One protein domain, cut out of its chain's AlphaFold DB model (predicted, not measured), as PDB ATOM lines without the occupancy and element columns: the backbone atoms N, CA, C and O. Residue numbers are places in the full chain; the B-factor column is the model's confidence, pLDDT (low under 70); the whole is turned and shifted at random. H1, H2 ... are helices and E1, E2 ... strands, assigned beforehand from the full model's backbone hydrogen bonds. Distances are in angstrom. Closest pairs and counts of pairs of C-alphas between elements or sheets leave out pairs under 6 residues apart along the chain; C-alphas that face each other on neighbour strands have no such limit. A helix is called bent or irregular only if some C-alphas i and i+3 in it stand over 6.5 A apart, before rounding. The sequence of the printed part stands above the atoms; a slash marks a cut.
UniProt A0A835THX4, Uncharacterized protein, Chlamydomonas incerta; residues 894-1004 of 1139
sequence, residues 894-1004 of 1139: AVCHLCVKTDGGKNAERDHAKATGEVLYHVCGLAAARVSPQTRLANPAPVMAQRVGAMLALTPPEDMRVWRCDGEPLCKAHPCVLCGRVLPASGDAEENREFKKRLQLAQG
ATOM      1  N   ALA A 894      20.098  35.291 -15.865       57.53
ATOM      2  CA  ALA A 894      21.498  35.688 -15.821       57.53
ATOM      3  C   ALA A 894      21.626  37.217 -15.924       57.53
ATOM      4  O   ALA A 894      21.280  37.806 -16.950       57.53
ATOM      5  N   VAL A 895      22.117  37.855 -14.859       73.75
ATOM      6  CA  VAL A 895      22.356  39.302 -14.804       73.75
ATOM      7  C   VAL A 895      23.838  39.555 -15.028       73.75
ATOM      8  O   VAL A 895      24.682  38.982 -14.344       73.75
ATOM      9  N   CYS A 896      24.184  40.445 -15.954       77.75
ATOM     10  CA  CYS A 896      25.579  40.840 -16.106       77.75
ATOM     11  C   CYS A 896      26.030  41.700 -14.914       77.75
ATOM     12  O   CYS A 896      25.561  42.826 -14.760       77.75
ATOM     13  N   HIS A 897      26.998  41.218 -14.129       76.94
ATOM     14  CA  HIS A 897      27.517  41.922 -12.947       76.94
ATOM     15  C   HIS A 897      28.091  43.329 -13.219       76.94
ATOM     16  O   HIS A 897      28.158  44.135 -12.299       76.94
ATOM     17  N   LEU A 898      28.477  43.648 -14.464       80.94
ATOM     18  CA  LEU A 898      29.040  44.957 -14.834       80.94
ATOM     19  C   LEU A 898      27.998  46.006 -15.225       80.94
ATOM     20  O   LEU A 898      28.152  47.176 -14.888       80.94
ATOM     21  N   CYS A 899      26.963  45.618 -15.975       83.12
ATOM     22  CA  CYS A 899      25.962  46.557 -16.498       83.12
ATOM     23  C   CYS A 899      24.565  46.382 -15.904       83.12
ATOM     24  O   CYS A 899      23.665  47.130 -16.274       83.12
ATOM     25  N   VAL A 900      24.373  45.385 -15.033       82.88
ATOM     26  CA  VAL A 900      23.121  45.041 -14.331       82.88
ATOM     27  C   VAL A 900      21.940  44.721 -15.272       82.88
ATOM     28  O   VAL A 900      20.851  44.378 -14.821       82.88
ATOM     29  N   LYS A 901      22.136  44.742 -16.601       77.69
ATOM     30  CA  LYS A 901      21.085  44.420 -17.574       77.69
ATOM     31  C   LYS A 901      20.693  42.942 -17.499       77.69
ATOM     32  O   LYS A 901      21.532  42.054 -17.666       77.69
ATOM     33  N   THR A 902      19.392  42.722 -17.333       67.31
ATOM     34  CA  THR A 902      18.670  41.443 -17.443       67.31
ATOM     35  C   THR A 902      18.268  41.088 -18.876       67.31
ATOM     36  O   THR A 902      17.912  39.944 -19.147       67.31
ATOM     37  N   ASP A 903      18.295  42.063 -19.792       49.59
ATOM     38  CA  ASP A 903      17.453  42.047 -21.003       49.59
ATOM     39  C   ASP A 903      18.182  41.618 -22.281       49.59
ATOM     40  O   ASP A 903      17.755  41.905 -23.398       49.59
ATOM     41  N   GLY A 904      19.305  40.923 -22.135       56.00
ATOM     42  CA  GLY A 904      19.929  40.231 -23.252       56.00
ATOM     43  C   GLY A 904      19.479  38.769 -23.300       56.00
ATOM     44  O   GLY A 904      19.233  38.148 -22.269       56.00
ATOM     45  N   GLY A 905      19.375  38.196 -24.505       70.50
ATOM     46  CA  GLY A 905      19.003  36.786 -24.683       70.50
ATOM     47  C   GLY A 905      19.985  35.807 -24.015       70.50
ATOM     48  O   GLY A 905      20.988  36.219 -23.444       70.50
ATOM     49  N   LYS A 906      19.749  34.492 -24.155       68.12
ATOM     50  CA  LYS A 906      20.460  33.378 -23.463       68.12
ATOM     51  C   LYS A 906      22.009  33.392 -23.486       68.12
ATOM     52  O   LYS A 906      22.627  32.559 -22.836       68.12
ATOM     53  N   ASN A 907      22.630  34.295 -24.241       71.81
ATOM     54  CA  ASN A 907      24.071  34.464 -24.394       71.81
ATOM     55  C   ASN A 907      24.630  35.775 -23.797       71.81
ATOM     56  O   ASN A 907      25.836  35.981 -23.852       71.81
ATOM     57  N   ALA A 908      23.808  36.674 -23.252       74.19
ATOM     58  CA  ALA A 908      24.236  38.038 -22.923       74.19
ATOM     59  C   ALA A 908      25.323  38.107 -21.845       74.19
ATOM     60  O   ALA A 908      26.319  38.802 -22.022       74.19
ATOM     61  N   GLU A 909      25.190  37.322 -20.774       73.94
ATOM     62  CA  GLU A 909      26.231  37.172 -19.752       73.94
ATOM     63  C   GLU A 909      27.552  36.677 -20.365       73.94
ATOM     64  O   GLU A 909      28.609  37.251 -20.110       73.94
ATOM     65  N   ARG A 910      27.491  35.668 -21.247       76.56
ATOM     66  CA  ARG A 910      28.653  35.131 -21.974       76.56
ATOM     67  C   ARG A 910      29.308  36.187 -22.858       76.56
ATOM     68  O   ARG A 910      30.534  36.283 -22.883       76.56
ATOM     69  N   ASP A 911      28.511  36.932 -23.610       79.56
ATOM     70  CA  ASP A 911      29.009  37.882 -24.598       79.56
ATOM     71  C   ASP A 911      29.577  39.138 -23.896       79.56
ATOM     72  O   ASP A 911      30.638  39.626 -24.286       79.56
ATOM     73  N   HIS A 912      28.992  39.561 -22.767       82.81
ATOM     74  CA  HIS A 912      29.545  40.592 -21.875       82.81
ATOM     75  C   HIS A 912      30.814  40.133 -21.136       82.81
ATOM     76  O   HIS A 912      31.783  40.892 -21.056       82.81
ATOM     77  N   ALA A 913      30.857  38.898 -20.621       78.94
ATOM     78  CA  ALA A 913      32.055  38.330 -19.997       78.94
ATOM     79  C   ALA A 913      33.200  38.184 -21.016       78.94
ATOM     80  O   ALA A 913      34.355  38.460 -20.691       78.94
ATOM     81  N   LYS A 914      32.884  37.830 -22.271       82.62
ATOM     82  CA  LYS A 914      33.842  37.827 -23.384       82.62
ATOM     83  C   LYS A 914      34.359  39.229 -23.699       82.62
ATOM     84  O   LYS A 914      35.573  39.388 -23.769       82.62
ATOM     85  N   ALA A 915      33.482  40.223 -23.862       83.88
ATOM     86  CA  ALA A 915      33.886  41.602 -24.146       83.88
ATOM     87  C   ALA A 915      34.801  42.157 -23.041       83.88
ATOM     88  O   ALA A 915      35.894  42.643 -23.320       83.88
ATOM     89  N   THR A 916      34.411  41.966 -21.778       87.12
ATOM     90  CA  THR A 916      35.219  42.342 -20.605       87.12
ATOM     91  C   THR A 916      36.574  41.634 -20.605       87.12
ATOM     92  O   THR A 916      37.605  42.272 -20.418       87.12
ATOM     93  N   GLY A 917      36.594  40.321 -20.852       84.81
ATOM     94  CA  GLY A 917      37.824  39.534 -20.919       84.81
ATOM     95  C   GLY A 917      38.756  39.942 -22.066       84.81
ATOM     96  O   GLY A 917      39.975  39.917 -21.911       84.81
ATOM     97  N   GLU A 918      38.202  40.370 -23.204       84.25
ATOM     98  CA  GLU A 918      38.965  40.952 -24.313       84.25
ATOM     99  C   GLU A 918      39.539  42.328 -23.941       84.25
ATOM    100  O   GLU A 918      40.725  42.553 -24.176       84.25
ATOM    101  N   VAL A 919      38.773  43.211 -23.288       86.44
ATOM    102  CA  VAL A 919      39.290  44.503 -22.796       86.44
ATOM    103  C   VAL A 919      40.400  44.299 -21.757       86.44
ATOM    104  O   VAL A 919      41.487  44.843 -21.925       86.44
ATOM    105  N   LEU A 920      40.195  43.453 -20.742       84.81
ATOM    106  CA  LEU A 920      41.215  43.136 -19.726       84.81
ATOM    107  C   LEU A 920      42.479  42.501 -20.332       84.81
ATOM    108  O   LEU A 920      43.591  42.796 -19.898       84.81
ATOM    109  N   TYR A 921      42.335  41.661 -21.361       87.56
ATOM    110  CA  TYR A 921      43.477  41.118 -22.098       87.56
ATOM    111  C   TYR A 921      44.247  42.205 -22.864       87.56
ATOM    112  O   TYR A 921      45.476  42.220 -22.831       87.56
ATOM    113  N   HIS A 922      43.539  43.098 -23.561       81.62
ATOM    114  CA  HIS A 922      44.153  44.112 -24.424       81.62
ATOM    115  C   HIS A 922      44.736  45.308 -23.661       81.62
ATOM    116  O   HIS A 922      45.743  45.852 -24.104       81.62
ATOM    117  N   VAL A 923      44.135  45.698 -22.535       79.06
ATOM    118  CA  VAL A 923      44.565  46.846 -21.719       79.06
ATOM    119  C   VAL A 923      45.561  46.425 -20.647       79.06
ATOM    120  O   VAL A 923      46.617  47.031 -20.510       79.06
ATOM    121  N   CYS A 924      45.236  45.377 -19.887       81.00
ATOM    122  CA  CYS A 924      45.996  44.977 -18.701       81.00
ATOM    123  C   CYS A 924      46.985  43.834 -18.985       81.00
ATOM    124  O   CYS A 924      47.635  43.340 -18.068       81.00
ATOM    125  N   GLY A 925      47.062  43.343 -20.229       82.38
ATOM    126  CA  GLY A 925      47.917  42.213 -20.607       82.38
ATOM    127  C   GLY A 925      47.506  40.867 -19.994       82.38
ATOM    128  O   GLY A 925      48.243  39.887 -20.122       82.38
ATOM    129  N   LEU A 926      46.339  40.788 -19.340       80.50
ATOM    130  CA  LEU A 926      45.895  39.623 -18.573       80.50
ATOM    131  C   LEU A 926      45.548  38.448 -19.499       80.50
ATOM    132  O   LEU A 926      44.398  38.245 -19.887       80.50
ATOM    133  N   ALA A 927      46.553  37.635 -19.835       76.75
ATOM    134  CA  ALA A 927      46.428  36.465 -20.709       76.75
ATOM    135  C   ALA A 927      45.292  35.512 -20.285       76.75
ATOM    136  O   ALA A 927      44.561  35.008 -21.139       76.75
ATOM    137  N   ALA A 928      45.103  35.329 -18.975       74.69
ATOM    138  CA  ALA A 928      44.047  34.499 -18.399       74.69
ATOM    139  C   ALA A 928      42.621  35.040 -18.635       74.69
ATOM    140  O   ALA A 928      41.674  34.256 -18.622       74.69
ATOM    141  N   ALA A 929      42.450  36.343 -18.885       74.81
ATOM    142  CA  ALA A 929      41.140  36.951 -19.130       74.81
ATOM    143  C   ALA A 929      40.622  36.724 -20.565       74.81
ATOM    144  O   ALA A 929      39.434  36.891 -20.838       74.81
ATOM    145  N   ARG A 930      41.490  36.319 -21.503       79.31
ATOM    146  CA  ARG A 930      41.138  36.198 -22.922       79.31
ATOM    147  C   ARG A 930      40.177  35.033 -23.177       79.31
ATOM    148  O   ARG A 930      40.559  33.875 -23.020       79.31
ATOM    149  N   VAL A 931      38.985  35.312 -23.710       65.81
ATOM    150  CA  VAL A 931      37.983  34.291 -24.089       65.81
ATOM    151  C   VAL A 931      38.093  33.927 -25.578       65.81
ATOM    152  O   VAL A 931      37.333  34.388 -26.429       65.81
ATOM    153  N   SER A 932      39.066  33.073 -25.898       71.50
ATOM    154  CA  SER A 932      39.274  32.472 -27.224       71.50
ATOM    155  C   SER A 932      38.622  31.081 -27.319       71.50
ATOM    156  O   SER A 932      38.338  30.486 -26.282       71.50
ATOM    157  N   PRO A 933      38.427  30.494 -28.517       63.44
ATOM    158  CA  PRO A 933      37.880  29.139 -28.650       63.44
ATOM    159  C   PRO A 933      38.641  28.058 -27.866       63.44
ATOM    160  O   PRO A 933      38.020  27.115 -27.394       63.44
ATOM    161  N   GLN A 934      39.957  28.213 -27.676       53.31
ATOM    162  CA  GLN A 934      40.776  27.282 -26.888       53.31
ATOM    163  C   GLN A 934      40.692  27.574 -25.385       53.31
ATOM    164  O   GLN A 934      40.478  26.669 -24.584       53.31
ATOM    165  N   THR A 935      40.776  28.846 -24.987       62.28
ATOM    166  CA  THR A 935      40.609  29.224 -23.575       62.28
ATOM    167  C   THR A 935      39.164  29.120 -23.087       62.28
ATOM    168  O   THR A 935      38.967  29.159 -21.886       62.28
ATOM    169  N   ARG A 936      38.161  28.891 -23.947       62.91
ATOM    170  CA  ARG A 936      36.803  28.489 -23.524       62.91
ATOM    171  C   ARG A 936      36.766  27.149 -22.784       62.91
ATOM    172  O   ARG A 936      35.839  26.949 -22.012       62.91
ATOM    173  N   LEU A 937      37.731  26.253 -23.017       64.75
ATOM    174  CA  LEU A 937      37.843  24.990 -22.277       64.75
ATOM    175  C   LEU A 937      38.426  25.218 -20.873       64.75
ATOM    176  O   LEU A 937      37.899  24.689 -19.905       64.75
ATOM    177  N   ALA A 938      39.465  26.052 -20.755       67.69
ATOM    178  CA  ALA A 938      40.116  26.355 -19.473       67.69
ATOM    179  C   ALA A 938      39.366  27.407 -18.626       67.69
ATOM    180  O   ALA A 938      39.376  27.356 -17.402       67.69
ATOM    181  N   ASN A 939      38.721  28.368 -19.288       74.19
ATOM    182  CA  ASN A 939      37.990  29.500 -18.725       74.19
ATOM    183  C   ASN A 939      36.636  29.631 -19.459       74.19
ATOM    184  O   ASN A 939      36.450  30.545 -20.276       74.19
ATOM    185  N   PRO A 940      35.684  28.706 -19.231       78.44
ATOM    186  CA  PRO A 940      34.350  28.811 -19.807       78.44
ATOM    187  C   PRO A 940      33.646  30.072 -19.295       78.44
ATOM    188  O   PRO A 940      33.980  30.624 -18.246       78.44
ATOM    189  N   ALA A 941      32.649  30.545 -20.038       72.50
ATOM    190  CA  ALA A 941      32.018  31.833 -19.755       72.50
ATOM    191  C   ALA A 941      31.440  31.997 -18.332       72.50
ATOM    192  O   ALA A 941      31.624  33.083 -17.789       72.50
ATOM    193  N   PRO A 942      30.854  30.967 -17.680       78.69
ATOM    194  CA  PRO A 942      30.452  31.061 -16.274       78.69
ATOM    195  C   PRO A 942      31.633  31.278 -15.318       78.69
ATOM    196  O   PRO A 942      31.532  32.080 -14.400       78.69
ATOM    197  N   VAL A 943      32.787  30.643 -15.564       80.19
ATOM    198  CA  VAL A 943      34.014  30.852 -14.767       80.19
ATOM    199  C   VAL A 943      34.562  32.264 -14.978       80.19
ATOM    200  O   VAL A 943      35.040  32.893 -14.038       80.19
ATOM    201  N   MET A 944      34.458  32.804 -16.195       77.56
ATOM    202  CA  MET A 944      34.810  34.202 -16.464       77.56
ATOM    203  C   MET A 944      33.842  35.188 -15.803       77.56
ATOM    204  O   MET A 944      34.303  36.165 -15.221       77.56
ATOM    205  N   ALA A 945      32.534  34.927 -15.834       78.25
ATOM    206  CA  ALA A 945      31.537  35.731 -15.132       78.25
ATOM    207  C   ALA A 945      31.759  35.695 -13.611       78.25
ATOM    208  O   ALA A 945      31.796  36.749 -12.982       78.25
ATOM    209  N   GLN A 946      32.035  34.517 -13.042       80.50
ATOM    210  CA  GLN A 946      32.392  34.335 -11.633       80.50
ATOM    211  C   GLN A 946      33.678  35.086 -11.261       80.50
ATOM    212  O   GLN A 946      33.709  35.768 -10.241       80.50
ATOM    213  N   ARG A 947      34.733  35.017 -12.088       81.44
ATOM    214  CA  ARG A 947      35.979  35.772 -11.857       81.44
ATOM    215  C   ARG A 947      35.776  37.279 -11.964       81.44
ATOM    216  O   ARG A 947      36.327  38.005 -11.149       81.44
ATOM    217  N   VAL A 948      34.985  37.758 -12.924       81.50
ATOM    218  CA  VAL A 948      34.625  39.184 -13.025       81.50
ATOM    219  C   VAL A 948      33.789  39.616 -11.820       81.50
ATOM    220  O   VAL A 948      34.075  40.658 -11.245       81.50
ATOM    221  N   GLY A 949      32.835  38.798 -11.369       83.19
ATOM    222  CA  GLY A 949      32.077  39.031 -10.137       83.19
ATOM    223  C   GLY A 949      32.967  39.093  -8.892       83.19
ATOM    224  O   GLY A 949      32.809  39.998  -8.081       83.19
ATOM    225  N   ALA A 950      33.951  38.198  -8.772       84.38
ATOM    226  CA  ALA A 950      34.930  38.217  -7.684       84.38
ATOM    227  C   ALA A 950      35.847  39.451  -7.743       84.38
ATOM    228  O   ALA A 950      36.057  40.098  -6.723       84.38
ATOM    229  N   MET A 951      36.345  39.828  -8.927       85.19
ATOM    230  CA  MET A 951      37.135  41.054  -9.098       85.19
ATOM    231  C   MET A 951      36.320  42.309  -8.755       85.19
ATOM    232  O   MET A 951      36.845  43.203  -8.103       85.19
ATOM    233  N   LEU A 952      35.037  42.364  -9.130       85.62
ATOM    234  CA  LEU A 952      34.129  43.451  -8.751       85.62
ATOM    235  C   LEU A 952      33.883  43.498  -7.241       85.62
ATOM    236  O   LEU A 952      33.964  44.569  -6.657       85.62
ATOM    237  N   ALA A 953      33.639  42.351  -6.601       86.62
ATOM    238  CA  ALA A 953      33.446  42.267  -5.151       86.62
ATOM    239  C   ALA A 953      34.706  42.652  -4.347       86.62
ATOM    240  O   ALA A 953      34.588  43.089  -3.206       86.62
ATOM    241  N   LEU A 954      35.893  42.498  -4.941       90.12
ATOM    242  CA  LEU A 954      37.179  42.920  -4.378       90.12
ATOM    243  C   LEU A 954      37.596  44.345  -4.788       90.12
ATOM    244  O   LEU A 954      38.598  44.840  -4.278       90.12
ATOM    245  N   THR A 955      36.878  45.005  -5.704       87.44
ATOM    246  CA  THR A 955      37.193  46.383  -6.114       87.44
ATOM    247  C   THR A 955      36.601  47.361  -5.094       87.44
ATOM    248  O   THR A 955      35.383  47.342  -4.897       87.44
ATOM    249  N   PRO A 956      37.404  48.243  -4.467       91.31
ATOM    250  CA  PRO A 956      36.880  49.267  -3.569       91.31
ATOM    251  C   PRO A 956      35.866  50.190  -4.275       91.31
ATOM    252  O   PRO A 956      36.039  50.477  -5.466       91.31
ATOM    253  N   PRO A 957      34.820  50.692  -3.589       88.12
ATOM    254  CA  PRO A 957      33.802  51.562  -4.191       88.12
ATOM    255  C   PRO A 957      34.373  52.772  -4.950       88.12
ATOM    256  O   PRO A 957      33.898  53.110  -6.033       88.12
ATOM    257  N   GLU A 958      35.426  53.384  -4.412       89.94
ATOM    258  CA  GLU A 958      36.181  54.501  -4.984       89.94
ATOM    259  C   GLU A 958      36.872  54.169  -6.320       89.94
ATOM    260  O   GLU A 958      37.049  55.050  -7.167       89.94
ATOM    261  N   ASP A 959      37.192  52.894  -6.553       91.12
ATOM    262  CA  ASP A 959      37.846  52.405  -7.766       91.12
ATOM    263  C   ASP A 959      36.893  51.713  -8.744       91.12
ATOM    264  O   ASP A 959      37.292  51.410  -9.865       91.12
ATOM    265  N   MET A 960      35.596  51.597  -8.435       85.44
ATOM    266  CA  MET A 960      34.579  51.071  -9.367       85.44
ATOM    267  C   MET A 960      34.513  51.815 -10.717       85.44
ATOM    268  O   MET A 960      34.016  51.280 -11.710       85.44
ATOM    269  N   ARG A 961      35.071  53.028 -10.782       87.94
ATOM    270  CA  ARG A 961      35.342  53.788 -12.014       87.94
ATOM    271  C   ARG A 961      36.234  53.056 -13.031       87.94
ATOM    272  O   ARG A 961      36.045  53.283 -14.218       87.94
ATOM    273  N   VAL A 962      37.144  52.160 -12.621       87.62
ATOM    274  CA  VAL A 962      38.000  51.393 -13.563       87.62
ATOM    275  C   VAL A 962      37.203  50.383 -14.391       87.62
ATOM    276  O   VAL A 962      37.612  49.999 -15.484       87.62
ATOM    277  N   TRP A 963      36.022  49.996 -13.903       91.06
ATOM    278  CA  TRP A 963      35.064  49.152 -14.614       91.06
ATOM    279  C   TRP A 963      34.141  49.954 -15.539       91.06
ATOM    280  O   TRP A 963      33.127  49.422 -16.000       91.06
ATOM    281  N   ARG A 964      34.475  51.219 -15.832       90.69
ATOM    282  CA  ARG A 964      33.748  52.083 -16.764       90.69
ATOM    283  C   ARG A 964      34.687  52.751 -17.774       90.69
ATOM    284  O   ARG A 964      35.802  53.135 -17.449       90.69
ATOM    285  N   CYS A 965      34.199  52.919 -18.997       90.44
ATOM    286  CA  CYS A 965      34.802  53.707 -20.067       90.44
ATOM    287  C   CYS A 965      33.803  54.809 -20.436       90.44
ATOM    288  O   CYS A 965      32.679  54.497 -20.821       90.44
ATOM    289  N   ASP A 966      34.180  56.078 -20.262       88.12
ATOM    290  CA  ASP A 966      33.315  57.249 -20.490       88.12
ATOM    291  C   ASP A 966      31.929  57.145 -19.814       88.12
ATOM    292  O   ASP A 966      30.893  57.494 -20.371       88.12
ATOM    293  N   GLY A 967      31.907  56.616 -18.584       88.88
ATOM    294  CA  GLY A 967      30.695  56.410 -17.782       88.88
ATOM    295  C   GLY A 967      29.940  55.104 -18.066       88.88
ATOM    296  O   GLY A 967      29.234  54.618 -17.179       88.88
ATOM    297  N   GLU A 968      30.137  54.484 -19.228       90.38
ATOM    298  CA  GLU A 968      29.538  53.197 -19.604       90.38
ATOM    299  C   GLU A 968      30.334  52.003 -19.041       90.38
ATOM    300  O   GLU A 968      31.555  52.082 -18.941       90.38
ATOM    301  N   PRO A 969      29.707  50.876 -18.655       89.81
ATOM    302  CA  PRO A 969      30.406  49.753 -18.040       89.81
ATOM    303  C   PRO A 969      31.293  49.014 -19.048       89.81
ATOM    304  O   PRO A 969      30.941  48.867 -20.219       89.81
ATOM    305  N   LEU A 970      32.420  48.474 -18.576       89.19
ATOM    306  CA  LEU A 970      33.497  47.905 -19.398       89.19
ATOM    307  C   LEU A 970      33.043  46.783 -20.352       89.19
ATOM    308  O   LEU A 970      33.638  46.586 -21.406       89.19
ATOM    309  N   CYS A 971      31.956  46.074 -20.031       89.00
ATOM    310  CA  CYS A 971      31.371  45.057 -20.908       89.00
ATOM    311  C   CYS A 971      30.707  45.620 -22.180       89.00
ATOM    312  O   CYS A 971      30.436  44.854 -23.102       89.00
ATOM    313  N   LYS A 972      30.429  46.931 -22.228       90.62
ATOM    314  CA  LYS A 972      30.028  47.678 -23.432       90.62
ATOM    315  C   LYS A 972      31.221  48.359 -24.119       90.62
ATOM    316  O   LYS A 972      31.012  49.155 -25.025       90.62
ATOM    317  N   ALA A 973      32.455  48.136 -23.679       90.50
ATOM    318  CA  ALA A 973      33.618  48.814 -24.238       90.50
ATOM    319  C   ALA A 973      34.376  47.909 -25.222       90.50
ATOM    320  O   ALA A 973      34.357  46.679 -25.114       90.50
ATOM    321  N   HIS A 974      35.056  48.515 -26.195       87.69
ATOM    322  CA  HIS A 974      35.812  47.804 -27.225       87.69
ATOM    323  C   HIS A 974      37.227  48.386 -27.371       87.69
ATOM    324  O   HIS A 974      37.379  49.605 -27.464       87.69
ATOM    325  N   PRO A 975      38.281  47.549 -27.424       82.00
ATOM    326  CA  PRO A 975      39.629  48.024 -27.704       82.00
ATOM    327  C   PRO A 975      39.755  48.396 -29.188       82.00
ATOM    328  O   PRO A 975      39.506  47.580 -30.078       82.00
ATOM    329  N   CYS A 976      40.168  49.628 -29.472       81.94
ATOM    330  CA  CYS A 976      40.429  50.081 -30.831       81.94
ATOM    331  C   CYS A 976      41.674  49.384 -31.395       81.94
ATOM    332  O   CYS A 976      42.793  49.617 -30.938       81.94
ATOM    333  N   VAL A 977      41.488  48.574 -32.441       64.25
ATOM    334  CA  VAL A 977      42.554  47.777 -33.081       64.25
ATOM    335  C   VAL A 977      43.710  48.641 -33.613       64.25
ATOM    336  O   VAL A 977      44.827  48.153 -33.745       64.25
ATOM    337  N   LEU A 978      43.466  49.927 -33.898       62.28
ATOM    338  CA  LEU A 978      44.462  50.844 -34.468       62.28
ATOM    339  C   LEU A 978      45.337  51.558 -33.426       62.28
ATOM    340  O   LEU A 978      46.464  51.920 -33.747       62.28
ATOM    341  N   CYS A 979      44.832  51.809 -32.214       79.56
ATOM    342  CA  CYS A 979      45.535  52.627 -31.212       79.56
ATOM    343  C   CYS A 979      45.529  52.048 -29.789       79.56
ATOM    344  O   CYS A 979      45.991  52.714 -28.867       79.56
ATOM    345  N   GLY A 980      44.975  50.850 -29.582       74.56
ATOM    346  CA  GLY A 980      44.913  50.162 -28.287       74.56
ATOM    347  C   GLY A 980      43.963  50.780 -27.255       74.56
ATOM    348  O   GLY A 980      43.634  50.124 -26.271       74.56
ATOM    349  N   ARG A 981      43.484  52.013 -27.471       81.38
ATOM    350  CA  ARG A 981      42.557  52.696 -26.560       81.38
ATOM    351  C   ARG A 981      41.239  51.941 -26.457       81.38
ATOM    352  O   ARG A 981      40.674  51.539 -27.475       81.38
ATOM    353  N   VAL A 982      40.730  51.811 -25.239       80.44
ATOM    354  CA  VAL A 982      39.340  51.418 -25.009       80.44
ATOM    355  C   VAL A 982      38.445  52.561 -25.474       80.44
ATOM    356  O   VAL A 982      38.698  53.714 -25.137       80.44
ATOM    357  N   LEU A 983      37.430  52.233 -26.263       81.44
ATOM    358  CA  LEU A 983      36.358  53.142 -26.645       81.44
ATOM    359  C   LEU A 983      35.040  52.587 -26.088       81.44
ATOM    360  O   LEU A 983      34.861  51.361 -26.096       81.44
ATOM    361  N   PRO A 984      34.096  53.430 -25.642       83.62
ATOM    362  CA  PRO A 984      32.732  52.973 -25.414       83.62
ATOM    363  C   PRO A 984      32.149  52.461 -26.743       83.62
ATOM    364  O   PRO A 984      32.438  53.017 -27.806       83.62
ATOM    365  N   ALA A 985      31.320  51.413 -26.712       76.88
ATOM    366  CA  ALA A 985      30.470  51.086 -27.852       76.88
ATOM    367  C   ALA A 985      29.500  52.253 -28.046       76.88
ATOM    368  O   ALA A 985      28.558  52.439 -27.277       76.88
ATOM    369  N   SER A 986      29.805  53.077 -29.042       51.25
ATOM    370  CA  SER A 986      29.148  54.348 -29.311       51.25
ATOM    371  C   SER A 986      27.662  54.162 -29.604       51.25
ATOM    372  O   SER A 986      27.351  53.521 -30.615       51.25
ATOM    373  N   GLY A 987      26.801  54.802 -28.803       52.09
ATOM    374  CA  GLY A 987      25.385  55.040 -29.109       52.09
ATOM    375  C   GLY A 987      24.531  53.777 -29.207       52.09
ATOM    376  O   GLY A 987      25.007  52.690 -29.538       52.09
ATOM    377  N   ASP A 988      23.240  53.894 -28.916       49.25
ATOM    378  CA  ASP A 988      22.346  52.744 -29.013       49.25
ATOM    379  C   ASP A 988      22.416  52.093 -30.406       49.25
ATOM    380  O   ASP A 988      22.533  52.751 -31.444       49.25
ATOM    381  N   ALA A 989      22.275  50.764 -30.455       52.50
ATOM    382  CA  ALA A 989      22.226  50.015 -31.716       52.50
ATOM    383  C   ALA A 989      21.052  50.448 -32.624       52.50
ATOM    384  O   ALA A 989      20.919  49.965 -33.750       52.50
ATOM    385  N   GLU A 990      20.178  51.313 -32.115       50.66
ATOM    386  CA  GLU A 990      19.138  52.048 -32.818       50.66
ATOM    387  C   GLU A 990      19.695  53.284 -33.545       50.66
ATOM    388  O   GLU A 990      19.518  53.346 -34.754       50.66
ATOM    389  N   GLU A 991      20.487  54.168 -32.919       50.44
ATOM    390  CA  GLU A 991      21.159  55.296 -33.604       50.44
ATOM    391  C   GLU A 991      22.054  54.821 -34.760       50.44
ATOM    392  O   GLU A 991      22.048  55.383 -35.856       50.44
ATOM    393  N   ASN A 992      22.786  53.725 -34.551       46.22
ATOM    394  CA  ASN A 992      23.652  53.137 -35.576       46.22
ATOM    395  C   ASN A 992      22.856  52.474 -36.727       46.22
ATOM    396  O   ASN A 992      23.364  52.335 -37.845       46.22
ATOM    397  N   ARG A 993      21.596  52.075 -36.486       56.97
ATOM    398  CA  ARG A 993      20.657  51.599 -37.522       56.97
ATOM    399  C   ARG A 993      19.951  52.762 -38.219       56.97
ATOM    400  O   ARG A 993      19.864  52.751 -39.442       56.97
ATOM    401  N   GLU A 994      19.525  53.768 -37.466       56.00
ATOM    402  CA  GLU A 994      18.937  55.028 -37.918       56.00
ATOM    403  C   GLU A 994      19.888  55.748 -38.886       56.00
ATOM    404  O   GLU A 994      19.497  56.089 -40.002       56.00
ATOM    405  N   PHE A 995      21.171  55.874 -38.528       50.53
ATOM    406  CA  PHE A 995      22.205  56.450 -39.390       50.53
ATOM    407  C   PHE A 995      22.377  55.665 -40.698       50.53
ATOM    408  O   PHE A 995      22.348  56.258 -41.776       50.53
ATOM    409  N   LYS A 996      22.486  54.329 -40.640       52.69
ATOM    410  CA  LYS A 996      22.586  53.483 -41.847       52.69
ATOM    411  C   LYS A 996      21.339  53.572 -42.730       52.69
ATOM    412  O   LYS A 996      21.469  53.651 -43.947       52.69
ATOM    413  N   LYS A 997      20.149  53.617 -42.128       64.75
ATOM    414  CA  LYS A 997      18.863  53.760 -42.823       64.75
ATOM    415  C   LYS A 997      18.748  55.124 -43.512       64.75
ATOM    416  O   LYS A 997      18.348  55.183 -44.670       64.75
ATOM    417  N   ARG A 998      19.172  56.209 -42.849       59.50
ATOM    418  CA  ARG A 998      19.261  57.557 -43.441       59.50
ATOM    419  C   ARG A 998      20.291  57.620 -44.575       59.50
ATOM    420  O   ARG A 998      20.009  58.228 -45.602       59.50
ATOM    421  N   LEU A 999      21.435  56.944 -44.435       49.75
ATOM    422  CA  LEU A 999      22.454  56.849 -45.489       49.75
ATOM    423  C   LEU A 999      21.920  56.124 -46.739       49.75
ATOM    424  O   LEU A 999      22.114  56.603 -47.852       49.75
ATOM    425  N   GLN A1000      21.207  55.008 -46.553       58.12
ATOM    426  CA  GLN A1000      20.579  54.246 -47.641       58.12
ATOM    427  C   GLN A1000      19.443  55.022 -48.326       58.12
ATOM    428  O   GLN A1000      19.326  54.974 -49.546       58.12
ATOM    429  N   LEU A1001      18.639  55.777 -47.568       69.69
ATOM    430  CA  LEU A1001      17.594  56.639 -48.131       69.69
ATOM    431  C   LEU A1001      18.185  57.789 -48.966       69.69
ATOM    432  O   LEU A1001      17.734  58.007 -50.087       69.69
ATOM    433  N   ALA A1002      19.236  58.460 -48.479       59.16
ATOM    434  CA  ALA A1002      19.920  59.524 -49.223       59.16
ATOM    435  C   ALA A1002      20.588  59.013 -50.518       59.16
ATOM    436  O   ALA A1002      20.584  59.694 -51.541       59.16
ATOM    437  N   GLN A1003      21.111  57.781 -50.508       58.94
ATOM    438  CA  GLN A1003      21.664  57.134 -51.706       58.94
ATOM    439  C   GLN A1003      20.602  56.808 -52.772       58.94
ATOM    440  O   GLN A1003      20.958  56.657 -53.939       58.94
ATOM    441  N   GLY A1004      19.319  56.727 -52.397       58.72
ATOM    442  CA  GLY A1004      18.200  56.529 -53.323       58.72
ATOM    443  C   GLY A1004      17.497  57.815 -53.779       58.72
ATOM    444  O   GLY A1004      16.932  57.826 -54.869       58.72
TER     445      GLY A1004
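This is residues 894 to 1004 of the 1139 residues of an uncharacterized protein of Chlamydomonas incerta (UniProt A0A835THX4). A small hairpin of two short strands, E1 and E2, packs on one side of the helix H1 in the middle of a compact body, and H3 crosses H1 steeply on the other side. From this body residues 987 to 1004 stick out as a free arm, which ends in the helix H5 and makes the length of the whole. The printed part has 111 residues with five named helices and two named strands, in the order H1, H2, H3, H4, E1, E2, H5; the sheet, E1 - E2, is antiparallel, and the class is mostly helix. With a radius of gyration of the C-alphas of 15.8 A the whole is only just compact, close to loose, and it spans 52 by 33 by 31 A.

E1 is residues 973 to 975 and E2 residues 982 to 984. H1, the longest helix, is residues 908 to 924, 23.2 A from its first C-alpha at (24.236, 38.038, -22.923) to its last. H2 is residues 935 to 938. H3, residues 941 to 953, is 18.0 A long and begins at C-alpha 941 at (32.018, 31.833, -19.755). H4, residues 957 to 963, measures 10.8 A and is irregular: C-alphas 958 and 961 are 7.1 A apart. H5, residues 991 to 1004, is 20.0 A long and ends at C-alpha 1004 at (18.200, 56.529, -53.323).

E1 and E2 form a hairpin, antiparallel at 146 degrees; N 974 and O 983 are within hydrogen-bond range at 2.9 A, as are N 983 and O 974 at 2.9 A. H1 and E1 have 9 pairs of C-alphas within 8 A, the closest those of Val 919 and Pro 975, 6.0 A apart. H1 and H3 touch, the closest C-alphas being those of Arg 910 and Ala 941 at 5.2 A, and run the same way at a steep tilt of 64 degrees. H2 and H3 meet only through their link. H3 and H4 are close but not clearly touching, the C-alphas of Leu 952 and Met 960 being closest at 7.7 A; they run opposite ways at a shallow tilt of 34.9 degrees, only just short of steep. H5 is apart from H1, H2, H3, H4 and E1. Every O i to N i+4 pair is within hydrogen-bond range in H1 and H3, 9 of 10 in H5 and 0 of 3 in H4, which has 3 of 4 O i to N i+3 pairs within range; H2 is too short for an i+4 pair.

The two C-alphas farthest apart, those of Leu 954 and Gly 1004, are 54.2 A from each other. Without the stretch that stands free, the body has 93 residues and spans 30 by 28 by 26 A. The printed part has no cut and no long link; residues 894 to 907 have no named element. The mean pLDDT of the printed part is 75.2; 33 residues are under 70, among them 933 to 938 and 986 to 1004.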